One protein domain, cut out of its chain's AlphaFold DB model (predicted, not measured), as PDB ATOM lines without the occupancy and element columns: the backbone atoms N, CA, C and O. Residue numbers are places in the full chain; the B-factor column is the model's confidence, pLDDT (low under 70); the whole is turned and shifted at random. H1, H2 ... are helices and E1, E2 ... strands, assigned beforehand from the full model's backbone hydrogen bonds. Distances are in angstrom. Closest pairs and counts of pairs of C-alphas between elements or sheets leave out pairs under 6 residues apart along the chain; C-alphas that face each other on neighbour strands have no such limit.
ATOM      1  N   PHE A  20     -63.370  46.289  -6.068       94.06
ATOM      2  CA  PHE A  20     -63.253  44.868  -6.357       94.06
ATOM      3  C   PHE A  20     -64.019  44.534  -7.632       94.06
ATOM      4  O   PHE A  20     -65.066  45.128  -7.909       94.06
ATOM      5  N   ASN A  21     -63.505  43.575  -8.385       95.81
ATOM      6  CA  ASN A  21     -64.203  42.976  -9.512       95.81
ATOM      7  C   ASN A  21     -65.125  41.825  -9.055       95.81
ATOM      8  O   ASN A  21     -65.083  41.387  -7.903       95.81
ATOM      9  N   ASP A  22     -65.964  41.328  -9.965       96.75
ATOM     10  CA  ASP A  22     -66.944  40.279  -9.654       96.75
ATOM     11  C   ASP A  22     -66.293  38.970  -9.173       96.75
ATOM     12  O   ASP A  22     -66.832  38.308  -8.288       96.75
ATOM     13  N   GLU A  23     -65.126  38.601  -9.708       96.38
ATOM     14  CA  GLU A  23     -64.400  37.385  -9.315       96.38
ATOM     15  C   GLU A  23     -63.877  37.491  -7.876       96.38
ATOM     16  O   GLU A  23     -64.089  36.576  -7.083       96.38
ATOM     17  N   GLU A  24     -63.291  38.633  -7.505       95.06
ATOM     18  CA  GLU A  24     -62.826  38.909  -6.137       95.06
ATOM     19  C   GLU A  24     -63.990  38.881  -5.132       95.06
ATOM     20  O   GLU A  24     -63.874  38.337  -4.030       95.06
ATOM     21  N   ILE A  25     -65.144  39.436  -5.515       95.75
ATOM     22  CA  ILE A  25     -66.353  39.425  -4.684       95.75
ATOM     23  C   ILE A  25     -66.854  37.993  -4.467       95.75
ATOM     24  O   ILE A  25     -67.189  37.624  -3.335       95.75
ATOM     25  N   GLU A  26     -66.924  37.183  -5.521       97.31
ATOM     26  CA  GLU A  26     -67.376  35.795  -5.416       97.31
ATOM     27  C   GLU A  26     -66.368  34.913  -4.662       97.31
ATOM     28  O   GLU A  26     -66.788  34.062  -3.874       97.31
ATOM     29  N   GLU A  27     -65.061  35.159  -4.796       96.25
ATOM     30  CA  GLU A  27     -64.028  34.492  -3.993       96.25
ATOM     31  C   GLU A  27     -64.228  34.770  -2.496       96.25
ATOM     32  O   GLU A  27     -64.300  33.833  -1.693       96.25
ATOM     33  N   MET A  28     -64.398  36.040  -2.109       95.31
ATOM     34  CA  MET A  28     -64.636  36.419  -0.711       95.31
ATOM     35  C   MET A  28     -65.933  35.812  -0.162       95.31
ATOM     36  O   MET A  28     -65.950  35.293   0.960       95.31
ATOM     37  N   LYS A  29     -67.025  35.825  -0.938       94.81
ATOM     38  CA  LYS A  29     -68.299  35.203  -0.535       94.81
ATOM     39  C   LYS A  29     -68.169  33.694  -0.369       94.81
ATOM     40  O   LYS A  29     -68.650  33.156   0.629       94.81
ATOM     41  N   GLY A  30     -67.522  33.016  -1.316       95.75
ATOM     42  CA  GLY A  30     -67.282  31.575  -1.263       95.75
ATOM     43  C   GLY A  30     -66.425  31.186  -0.060       95.75
ATOM     44  O   GLY A  30     -66.754  30.236   0.652       95.75
ATOM     45  N   ALA A  31     -65.379  31.967   0.223       94.25
ATOM     46  CA  ALA A  31     -64.530  31.793   1.394       94.25
ATOM     47  C   ALA A  31     -65.322  31.904   2.706       94.25
ATOM     48  O   ALA A  31     -65.228  31.011   3.550       94.25
ATOM     49  N   ILE A  32     -66.150  32.947   2.868       93.00
ATOM     50  CA  ILE A  32     -67.027  33.056   4.042       93.00
ATOM     51  C   ILE A  32     -68.011  31.893   4.098       93.00
ATOM     52  O   ILE A  32     -68.140  31.288   5.157       93.00
ATOM     53  N   GLY A  33     -68.665  31.539   2.989       92.94
ATOM     54  CA  GLY A  33     -69.593  30.406   2.941       92.94
ATOM     55  C   GLY A  33     -68.955  29.124   3.474       92.94
ATOM     56  O   GLY A  33     -69.506  28.492   4.371       92.94
ATOM     57  N   LYS A  34     -67.734  28.817   3.024       92.75
ATOM     58  CA  LYS A  34     -66.966  27.664   3.496       92.75
ATOM     59  C   LYS A  34     -66.603  27.748   4.981       92.75
ATOM     60  O   LYS A  34     -66.787  26.768   5.694       92.75
ATOM     61  N   ILE A  35     -66.130  28.901   5.462       90.06
ATOM     62  CA  ILE A  35     -65.840  29.118   6.893       90.06
ATOM     63  C   ILE A  35     -67.095  28.874   7.733       90.06
ATOM     64  O   ILE A  35     -67.039  28.232   8.783       90.06
ATOM     65  N   VAL A  36     -68.233  29.388   7.270       89.62
ATOM     66  CA  VAL A  36     -69.513  29.214   7.943       89.62
ATOM     67  C   VAL A  36     -69.908  27.751   7.937       89.62
ATOM     68  O   VAL A  36     -70.238  27.249   9.002       89.62
ATOM     69  N   ASP A  37     -69.848  27.053   6.807       89.94
ATOM     70  CA  ASP A  37     -70.230  25.644   6.695       89.94
ATOM     71  C   ASP A  37     -69.365  24.734   7.574       89.94
ATOM     72  O   ASP A  37     -69.921  23.941   8.343       89.94
ATOM     73  N   ASP A  38     -68.046  24.938   7.564       88.88
ATOM     74  CA  ASP A  38     -67.065  24.155   8.328       88.88
ATOM     75  C   ASP A  38     -67.128  24.434   9.852       88.88
ATOM     76  O   ASP A  38     -66.574  23.682  10.654       88.88
ATOM     77  N   MET A  39     -67.831  25.487  10.290       84.88
ATOM     78  CA  MET A  39     -67.952  25.848  11.709       84.88
ATOM     79  C   MET A  39     -68.741  24.817  12.530       84.88
ATOM     80  O   MET A  39     -69.924  24.552  12.270       84.88
ATOM     81  N   ASN A  40     -68.120  24.327  13.603       80.69
ATOM     82  CA  ASN A  40     -68.720  23.386  14.542       80.69
ATOM     83  C   ASN A  40     -69.398  24.096  15.729       80.69
ATOM     84  O   ASN A  40     -68.753  24.490  16.690       80.69
ATOM     85  N   LEU A  41     -70.726  24.202  15.721       73.19
ATOM     86  CA  LEU A  41     -71.471  24.905  16.778       73.19
ATOM     87  C   LEU A  41     -71.423  24.236  18.164       73.19
ATOM     88  O   LEU A  41     -71.853  24.854  19.134       73.19
ATOM     89  N   VAL A  42     -70.942  22.992  18.266       68.81
ATOM     90  CA  VAL A  42     -70.789  22.280  19.548       68.81
ATOM     91  C   VAL A  42     -69.516  22.720  20.273       68.81
ATOM     92  O   VAL A  42     -69.488  22.778  21.499       68.81
ATOM     93  N   GLU A  43     -68.469  23.057  19.521       62.84
ATOM     94  CA  GLU A  43     -67.164  23.469  20.057       62.84
ATOM     95  C   GLU A  43     -67.051  24.990  20.229       62.84
ATOM     96  O   GLU A  43     -66.163  25.475  20.929       62.84
ATOM     97  N   TYR A  44     -67.959  25.752  19.614       62.94
ATOM     98  CA  TYR A  44     -67.963  27.208  19.671       62.94
ATOM     99  C   TYR A  44     -68.986  27.710  20.695       62.94
ATOM    100  O   TYR A  44     -70.180  27.439  20.549       62.94
ATOM    101  N   PRO A  45     -68.572  28.500  21.703       63.25
ATOM    102  CA  PRO A  45     -69.532  29.194  22.540       63.25
ATOM    103  C   PRO A  45     -70.323  30.165  21.658       63.25
ATOM    104  O   PRO A  45     -69.754  30.990  20.939       63.25
ATOM    105  N   LYS A  46     -71.649  30.027  21.690       66.00
ATOM    106  CA  LYS A  46     -72.601  30.844  20.932       66.00
ATOM    107  C   LYS A  46     -72.705  32.221  21.601       66.00
ATOM    108  O   LYS A  46     -73.668  32.517  22.303       66.00
ATOM    109  N   SER A  47     -71.649  33.022  21.459       64.44
ATOM    110  CA  SER A  47     -71.575  34.384  21.991       64.44
ATOM    111  C   SER A  47     -72.424  35.317  21.124       64.44
ATOM    112  O   SER A  47     -72.264  35.376  19.899       64.44
ATOM    113  N   VAL A  48     -73.360  36.016  21.764       63.72
ATOM    114  CA  VAL A  48     -74.243  37.001  21.130       63.72
ATOM    115  C   VAL A  48     -73.594  38.374  21.267       63.72
ATOM    116  O   VAL A  48     -73.235  38.789  22.370       63.72
ATOM    117  N   PHE A  49     -73.424  39.082  20.153       61.44
ATOM    118  CA  PHE A  49     -72.908  40.449  20.173       61.44
ATOM    119  C   PHE A  49     -74.041  41.431  20.503       61.44
ATOM    120  O   PHE A  49     -75.107  41.349  19.901       61.44
ATOM    121  N   SER A  50     -73.809  42.370  21.424       59.84
ATOM    122  CA  SER A  50     -74.730  43.471  21.720       59.84
ATOM    123  C   SER A  50     -73.954  44.787  21.817       59.84
ATOM    124  O   SER A  50     -72.757  44.817  22.082       59.84
ATOM    125  N   THR A  51     -74.625  45.906  21.571       58.19
ATOM    126  CA  THR A  51     -74.055  47.250  21.767       58.19
ATOM    127  C   THR A  51     -74.584  47.932  23.025       58.19
ATOM    128  O   THR A  51     -74.209  49.066  23.294       58.19
ATOM    129  N   TYR A  52     -75.475  47.279  23.777       57.00
ATOM    130  CA  TYR A  52     -76.177  47.880  24.918       57.00
ATOM    131  C   TYR A  52     -75.610  47.476  26.283       57.00
ATOM    132  O   TYR A  52     -75.983  48.073  27.288       57.00
ATOM    133  N   ASP A  53     -74.725  46.477  26.328       59.91
ATOM    134  CA  ASP A  53     -74.238  45.863  27.568       59.91
ATOM    135  C   ASP A  53     -72.693  45.836  27.572       59.91
ATOM    136  O   ASP A  53     -72.051  44.785  27.508       59.91
ATOM    137  N   GLU A  54     -72.084  47.029  27.562       53.19
ATOM    138  CA  GLU A  54     -70.626  47.235  27.438       53.19
ATOM    139  C   GLU A  54     -69.816  46.478  28.510       53.19
ATOM    140  O   GLU A  54     -68.742  45.942  28.212       53.19
ATOM    141  N   ASP A  55     -70.364  46.338  29.721       52.19
ATOM    142  CA  ASP A  55     -69.722  45.654  30.851       52.19
ATOM    143  C   ASP A  55     -69.555  44.140  30.625       52.19
ATOM    144  O   ASP A  55     -68.590  43.540  31.111       52.19
ATOM    145  N   LYS A  56     -70.438  43.502  29.840       56.03
ATOM    146  CA  LYS A  56     -70.269  42.092  29.445       56.03
ATOM    147  C   LYS A  56     -69.197  41.924  28.374       56.03
ATOM    148  O   LYS A  56     -68.477  40.930  28.390       56.03
ATOM    149  N   HIS A  57     -69.062  42.887  27.463       51.59
ATOM    150  CA  HIS A  57     -68.128  42.803  26.338       51.59
ATOM    151  C   HIS A  57     -66.676  43.090  26.730       51.59
ATOM    152  O   HIS A  57     -65.769  42.449  26.199       51.59
ATOM    153  N   ALA A  58     -66.445  44.008  27.673       50.22
ATOM    154  CA  ALA A  58     -65.100  44.368  28.129       50.22
ATOM    155  C   ALA A  58     -64.415  43.259  28.956       50.22
ATOM    156  O   ALA A  58     -63.185  43.196  28.998       50.22
ATOM    157  N   ALA A  59     -65.197  42.370  29.579       51.72
ATOM    158  CA  ALA A  59     -64.706  41.259  30.397       51.72
ATOM    159  C   ALA A  59     -64.762  39.888  29.694       51.72
ATOM    160  O   ALA A  59     -64.262  38.900  30.241       51.72
ATOM    161  N   ASP A  60     -65.345  39.795  28.493       66.69
ATOM    162  CA  ASP A  60     -65.472  38.522  27.785       66.69
ATOM    163  C   ASP A  60     -64.154  38.150  27.089       66.69
ATOM    164  O   ASP A  60     -63.765  38.705  26.056       66.69
ATOM    165  N   SER A  61     -63.466  37.157  27.654       69.62
ATOM    166  CA  SER A  61     -62.259  36.568  27.067       69.62
ATOM    167  C   SER A  61     -62.461  36.085  25.624       69.62
ATOM    168  O   SER A  61     -61.494  36.078  24.859       69.62
ATOM    169  N   TYR A  62     -63.692  35.740  25.226       70.56
ATOM    170  CA  TYR A  62     -64.035  35.394  23.850       70.56
ATOM    171  C   TYR A  62     -63.878  36.592  22.914       70.56
ATOM    172  O   TYR A  62     -63.312  36.456  21.832       70.56
ATOM    173  N   PHE A  63     -64.319  37.776  23.349       70.44
ATOM    174  CA  PHE A  63     -64.151  39.013  22.598       70.44
ATOM    175  C   PHE A  63     -62.683  39.456  22.579       70.44
ATOM    176  O   PHE A  63     -62.152  39.798  21.522       70.44
ATOM    177  N   LEU A  64     -61.987  39.417  23.717       74.62
ATOM    178  CA  LEU A  64     -60.581  39.837  23.785       74.62
ATOM    179  C   LEU A  64     -59.657  38.952  22.931       74.62
ATOM    180  O   LEU A  64     -58.723  39.463  22.317       74.62
ATOM    181  N   ASN A  65     -59.960  37.656  22.813       74.25
ATOM    182  CA  ASN A  65     -59.212  36.699  21.990       74.25
ATOM    183  C   ASN A  65     -59.918  36.381  20.661       74.25
ATOM    184  O   ASN A  65     -59.791  35.281  20.127       74.25
ATOM    185  N   SER A  66     -60.682  37.335  20.121       71.38
ATOM    186  CA  SER A  66     -61.554  37.105  18.969       71.38
ATOM    187  C   SER A  66     -60.859  37.248  17.613       71.38
ATOM    188  O   SER A  66     -61.484  37.721  16.667       71.38
ATOM    189  N   SER A  67     -59.562  36.971  17.483       69.88
ATOM    190  CA  SER A  67     -58.883  37.106  16.183       69.88
ATOM    191  C   SER A  67     -59.442  36.130  15.139       69.88
ATOM    192  O   SER A  67     -59.403  36.422  13.951       69.88
ATOM    193  N   ASP A  68     -60.028  35.023  15.575       66.19
ATOM    194  CA  ASP A  68     -60.533  33.909  14.772       66.19
ATOM    195  C   ASP A  68     -61.976  33.515  15.157       66.19
ATOM    196  O   ASP A  68     -62.370  32.354  15.034       66.19
ATOM    197  N   LYS A  69     -62.767  34.450  15.696       74.38
ATOM    198  CA  LYS A  69     -64.061  34.145  16.323       74.38
ATOM    199  C   LYS A  69     -65.245  34.736  15.560       74.38
ATOM    200  O   LYS A  69     -65.136  35.703  14.808       74.38
ATOM    201  N   THR A  70     -66.403  34.121  15.764       79.69
ATOM    202  CA  THR A  70     -67.641  34.471  15.067       79.69
ATOM    203  C   THR A  70     -68.704  34.911  16.063       79.69
ATOM    204  O   THR A  70     -68.810  34.342  17.144       79.69
ATOM    205  N   PHE A  71     -69.495  35.912  15.687       83.69
ATOM    206  CA  PHE A  71     -70.538  36.486  16.528       83.69
ATOM    207  C   PHE A  71     -71.908  36.321  15.872       83.69
ATOM    208  O   PHE A  71     -72.070  36.595  14.677       83.69
ATOM    209  N   PHE A  72     -72.888  35.895  16.666       85.75
ATOM    210  CA  PHE A  72     -74.269  35.711  16.224       85.75
ATOM    211  C   PHE A  72     -75.098  36.981  16.434       85.75
ATOM    212  O   PHE A  72     -74.789  37.798  17.305       85.75
ATOM    213  N   GLU A  73     -76.144  37.124  15.624       86.38
ATOM    214  CA  GLU A  73     -77.153  38.173  15.755       86.38
ATOM    215  C   GLU A  73     -77.916  38.069  17.077       86.38
ATOM    216  O   GLU A  73     -78.162  36.979  17.611       86.38
ATOM    217  N   GLU A  74     -78.356  39.221  17.574       79.88
ATOM    218  CA  GLU A  74     -79.256  39.277  18.718       79.88
ATOM    219  C   GLU A  74     -80.590  38.594  18.365       79.88
ATOM    220  O   GLU A  74     -81.231  38.903  17.361       79.88
ATOM    221  N   GLY A  75     -80.994  37.604  19.167       82.56
ATOM    222  CA  GLY A  75     -82.200  36.801  18.921       82.56
ATOM    223  C   GLY A  75     -82.020  35.611  17.967       82.56
ATOM    224  O   GLY A  75     -82.951  34.816  17.806       82.56
ATOM    225  N   ALA A  76     -80.831  35.418  17.384       87.50
ATOM    226  CA  ALA A  76     -80.530  34.212  16.609       87.50
ATOM    227  C   ALA A  76     -80.245  32.981  17.488       87.50
ATOM    228  O   ALA A  76     -80.192  31.868  16.968       87.50
ATOM    229  N   VAL A  77     -80.086  33.177  18.800       83.44
ATOM    230  CA  VAL A  77     -79.869  32.131  19.806       83.44
ATOM    231  C   VAL A  77     -81.019  32.161  20.815       83.44
ATOM    232  O   VAL A  77     -81.352  33.221  21.347       83.44
ATOM    233  N   ASP A  78     -81.641  31.013  21.074       83.69
ATOM    234  CA  ASP A  78     -82.727  30.883  22.041       83.69
ATOM    235  C   ASP A  78     -82.217  30.773  23.493       83.69
ATOM    236  O   ASP A  78     -81.020  30.729  23.780       83.69
ATOM    237  N   LYS A  79     -83.151  30.686  24.445       81.06
ATOM    238  CA  LYS A  79     -82.841  30.544  25.880       81.06
ATOM    239  C   LYS A  79     -82.097  29.252  26.252       81.06
ATOM    240  O   LYS A  79     -81.545  29.177  27.344       81.06
ATOM    241  N   ASN A  80     -82.142  28.235  25.395       80.81
ATOM    242  CA  ASN A  80     -81.426  26.974  25.577       80.81
ATOM    243  C   ASN A  80     -80.038  27.027  24.924       80.81
ATOM    244  O   ASN A  80     -79.294  26.051  24.995       80.81
ATOM    245  N   GLY A  81     -79.689  28.155  24.301       76.12
ATOM    246  CA  GLY A  81     -78.457  28.308  23.560       76.12
ATOM    247  C   GLY A  81     -78.531  27.705  22.165       76.12
ATOM    248  O   GLY A  81     -77.481  27.424  21.619       76.12
ATOM    249  N   GLU A  82     -79.694  27.462  21.563       84.44
ATOM    250  CA  GLU A  82     -79.803  26.891  20.212       84.44
ATOM    251  C   GLU A  82     -80.108  27.934  19.142       84.44
ATOM    252  O   GLU A  82     -80.764  28.938  19.405       84.44
ATOM    253  N   LEU A  83     -79.627  27.698  17.915       88.19
ATOM    254  CA  LEU A  83     -79.912  28.609  16.812       88.19
ATOM    255  C   LEU A  83     -81.386  28.526  16.409       88.19
ATOM    256  O   LEU A  83     -81.911  27.446  16.141       88.19
ATOM    257  N   THR A  84     -82.037  29.679  16.306       90.19
ATOM    258  CA  THR A  84     -83.442  29.791  15.878       90.19
ATOM    259  C   THR A  84     -83.594  29.821  14.357       90.19
ATOM    260  O   THR A  84     -84.689  29.618  13.830       90.19
ATOM    261  N   VAL A  85     -82.492  30.053  13.643       90.94
ATOM    262  CA  VAL A  85     -82.407  30.140  12.181       90.94
ATOM    263  C   VAL A  85     -81.172  29.383  11.671       90.94
ATOM    264  O   VAL A  85     -80.267  29.084  12.452       90.94
ATOM    265  N   PRO A  86     -81.090  29.062  10.365       91.06
ATOM    266  CA  PRO A  86     -79.898  28.442   9.792       91.06
ATOM    267  C   PRO A  86     -78.619  29.232  10.099       91.06
ATOM    268  O   PRO A  86     -78.629  30.461  10.082       91.06
ATOM    269  N   LYS A  87     -77.505  28.522  10.320       87.56
ATOM    270  CA  LYS A  87     -76.199  29.095  10.701       87.56
ATOM    271  C   LYS A  87     -75.769  30.260   9.801       87.56
ATOM    272  O   LYS A  87     -75.402  31.309  10.306       87.56
ATOM    273  N   ASN A  88     -75.913  30.122   8.484       87.19
ATOM    274  CA  ASN A  88     -75.584  31.167   7.508       87.19
ATOM    275  C   ASN A  88     -76.488  32.414   7.551       87.19
ATOM    276  O   ASN A  88     -76.176  33.407   6.905       87.19
ATOM    277  N   LYS A  89     -77.598  32.369   8.292       90.50
ATOM    278  CA  LYS A  89     -78.509  33.498   8.536       90.50
ATOM    279  C   LYS A  89     -78.463  34.003   9.980       90.50
ATOM    280  O   LYS A  89     -79.137  34.975  10.293       90.50
ATOM    281  N   ALA A  90     -77.717  33.325  10.848       90.00
ATOM    282  CA  ALA A  90     -77.620  33.640  12.268       90.00
ATOM    283  C   ALA A  90     -76.435  34.564  12.596       90.00
ATOM    284  O   ALA A  90     -76.333  35.040  13.722       90.00
ATOM    285  N   LEU A  91     -75.504  34.756  11.659       88.81
ATOM    286  CA  LEU A  91     -74.258  35.481  11.894       88.81
ATOM    287  C   LEU A  91     -74.429  36.987  11.751       88.81
ATOM    288  O   LEU A  91     -74.985  37.448  10.760       88.81
ATOM    289  N   ASN A  92     -73.841  37.725  12.693       88.81
ATOM    290  CA  ASN A  92     -73.693  39.173  12.612       88.81
ATOM    291  C   ASN A  92     -72.356  39.561  11.964       88.81
ATOM    292  O   ASN A  92     -72.310  40.362  11.033       88.81
ATOM    293  N   LYS A  93     -71.243  38.985  12.449       87.75
ATOM    294  CA  LYS A  93     -69.899  39.236  11.902       87.75
ATOM    295  C   LYS A  93     -68.921  38.095  12.177       87.75
ATOM    296  O   LYS A  93     -69.030  37.390  13.180       87.75
ATOM    297  N   ILE A  94     -67.910  37.987  11.316       86.06
ATOM    298  CA  ILE A  94     -66.734  37.127  11.494       86.06
ATOM    299  C   ILE A  94     -65.510  38.036  11.550       86.06
ATOM    300  O   ILE A  94     -65.346  38.921  10.713       86.06
ATOM    301  N   GLY A  95     -64.653  37.848  12.546       81.50
ATOM    302  CA  GLY A  95     -63.467  38.676  12.705       81.50
ATOM    303  C   GLY A  95     -62.514  38.111  13.747       81.50
ATOM    304  O   GLY A  95     -62.703  37.011  14.244       81.50
ATOM    305  N   ARG A  96     -61.452  38.828  14.108       83.50
ATOM    306  CA  ARG A  96     -60.953  40.101  13.543       83.50
ATOM    307  C   ARG A  96     -59.731  39.925  12.627       83.50
ATOM    308  O   ARG A  96     -59.250  40.890  12.046       83.50
ATOM    309  N   GLY A  97     -59.227  38.706  12.498       85.38
ATOM    310  CA  GLY A  97     -57.951  38.375  11.873       85.38
ATOM    311  C   GLY A  97     -58.049  37.719  10.504       85.38
ATOM    312  O   GLY A  97     -57.047  37.191  10.035       85.38
ATOM    313  N   LEU A  98     -59.215  37.736   9.844       90.19
ATOM    314  CA  LEU A  98     -59.375  37.124   8.514       90.19
ATOM    315  C   LEU A  98     -58.279  37.570   7.535       90.19
ATOM    316  O   LEU A  98     -57.742  36.738   6.812       90.19
ATOM    317  N   HIS A  99     -57.864  38.838   7.617       90.06
ATOM    318  CA  HIS A  99     -56.810  39.424   6.791       90.06
ATOM    319  C   HIS A  99     -55.408  38.800   6.947       90.06
ATOM    320  O   HIS A  99     -54.546  39.018   6.105       90.06
ATOM    321  N   PHE A 100     -55.139  38.010   7.989       88.25
ATOM    322  CA  PHE A 100     -53.901  37.221   8.094       88.25
ATOM    323  C   PHE A 100     -54.140  35.715   8.245       88.25
ATOM    324  O   PHE A 100     -53.199  34.938   8.086       88.25
ATOM    325  N   LEU A 101     -55.375  35.296   8.535       86.25
ATOM    326  CA  LEU A 101     -55.747  33.894   8.725       86.25
ATOM    327  C   LEU A 101     -56.231  33.215   7.443       86.25
ATOM    328  O   LEU A 101     -56.136  31.993   7.348       86.25
ATOM    329  N   HIS A 102     -56.749  33.967   6.468       89.38
ATOM    330  CA  HIS A 102     -57.379  33.388   5.288       89.38
ATOM    331  C   HIS A 102     -56.852  34.020   3.985       89.38
ATOM    332  O   HIS A 102     -56.895  35.244   3.848       89.38
ATOM    333  N   PRO A 103     -56.387  33.218   3.001       91.44
ATOM    334  CA  PRO A 103     -55.783  33.725   1.764       91.44
ATOM    335  C   PRO A 103     -56.650  34.733   1.000       91.44
ATOM    336  O   PRO A 103     -56.137  35.773   0.605       91.44
ATOM    337  N   ALA A 104     -57.956  34.468   0.886       91.81
ATOM    338  CA  ALA A 104     -58.909  35.330   0.174       91.81
ATOM    339  C   ALA A 104     -59.093  36.743   0.777       91.81
ATOM    340  O   ALA A 104     -59.745  37.577   0.166       91.81
ATOM    341  N   PHE A 105     -58.563  37.019   1.978       91.56
ATOM    342  CA  PHE A 105     -58.701  38.319   2.657       91.56
ATOM    343  C   PHE A 105     -57.360  39.021   2.900       91.56
ATOM    344  O   PHE A 105     -57.311  40.025   3.608       91.56
ATOM    345  N   LYS A 106     -56.254  38.471   2.389       85.38
ATOM    346  CA  LYS A 106     -54.900  38.890   2.775       85.38
ATOM    347  C   LYS A 106     -54.384  40.135   2.044       85.38
ATOM    348  O   LYS A 106     -53.366  40.683   2.469       85.38
TER     349      LYS A 106
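This is residues 20 to 106 of the 107 residues of an uncharacterized protein of Caenorhabditis remanei (UniProt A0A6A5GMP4). A small ribbon of two antiparallel strands, E1 and E2, makes the middle of a somewhat elongated body, with the long helix H1 toward one end of the long axis and the short helices H2 and H3 toward the other. One-turn helices sit at the two ends of the ribbon, H4 where E2 begins and H5 beyond where it ends, and two long links without named elements run outside it. The 87 printed residues hold five named helices and two named strands, in the order H1 H2 H3 E1 H4 E2 H5, a mixed class with one antiparallel sheet, E1 - E2. The whole is only just compact, close to loose, with a radius of gyration of the C-alphas of 14.0 A and spans of 40 by 26 by 24 A.

Begin at the sheet, where E1, residues 68 to 72, and E2, residues 91 to 96, are antiparallel neighbours at 158 degrees. Look there for N 69 and O 95, and for N 71 and O 93, each pair 2.9 A apart and within hydrogen-bond range. H4, residues 87 to 90, runs into E2 by a tight link with no residue between, and H1, residues 22 to 38, touches H4 with residues 33 to 37 alone, closest at the C-alphas of Val 36 and Asn 88, 6.4 A. H1 and E2 are only just apart, 8.5 A at the closest. Past E2, a tight link of one residue leads to H5, residues 98 to 101; its closest C-alpha pair with E1 is Leu 98 and Asp 68, 7.1 A. Before E1 comes H3, residues 61 to 64, whose closest C-alpha pair with E1 is Tyr 62 and Lys 69, 7.6 A. H2, residues 54 to 59, and H3 are close but not clearly touching, closest at the C-alphas of His 57 and Phe 63, 6.6 A; H2 is apart from both strands. Every O i to N i+4 pair of H1 is within hydrogen-bond range, 1 of 2 in H2, and H3, H4 and H5 are too short for such a pair.

Find C-alpha 68 at (-60.533, 33.909, 14.772); from there E1 runs 13.9 A to C-alpha 72, and E2 comes back over 14.2 A to C-alpha 96 at (-60.953, 40.101, 13.543). C-alpha 22 at (-66.944, 40.279, -9.654) opens H1, which spans 24.2 A. H2 spans 8.9 A, H4 5.0 A, and H3 and H5 4.9 A each.

The C-alphas farthest apart are those of Asn 21 and Asn 80, 42.2 A. The printed part has no cut. The links H1 to H2, 15 residues, and E1 to H4, 14 residues, are long. The mean pLDDT of the printed part is 80.4; residues 42 to 61 and 67 to 68 are under 70.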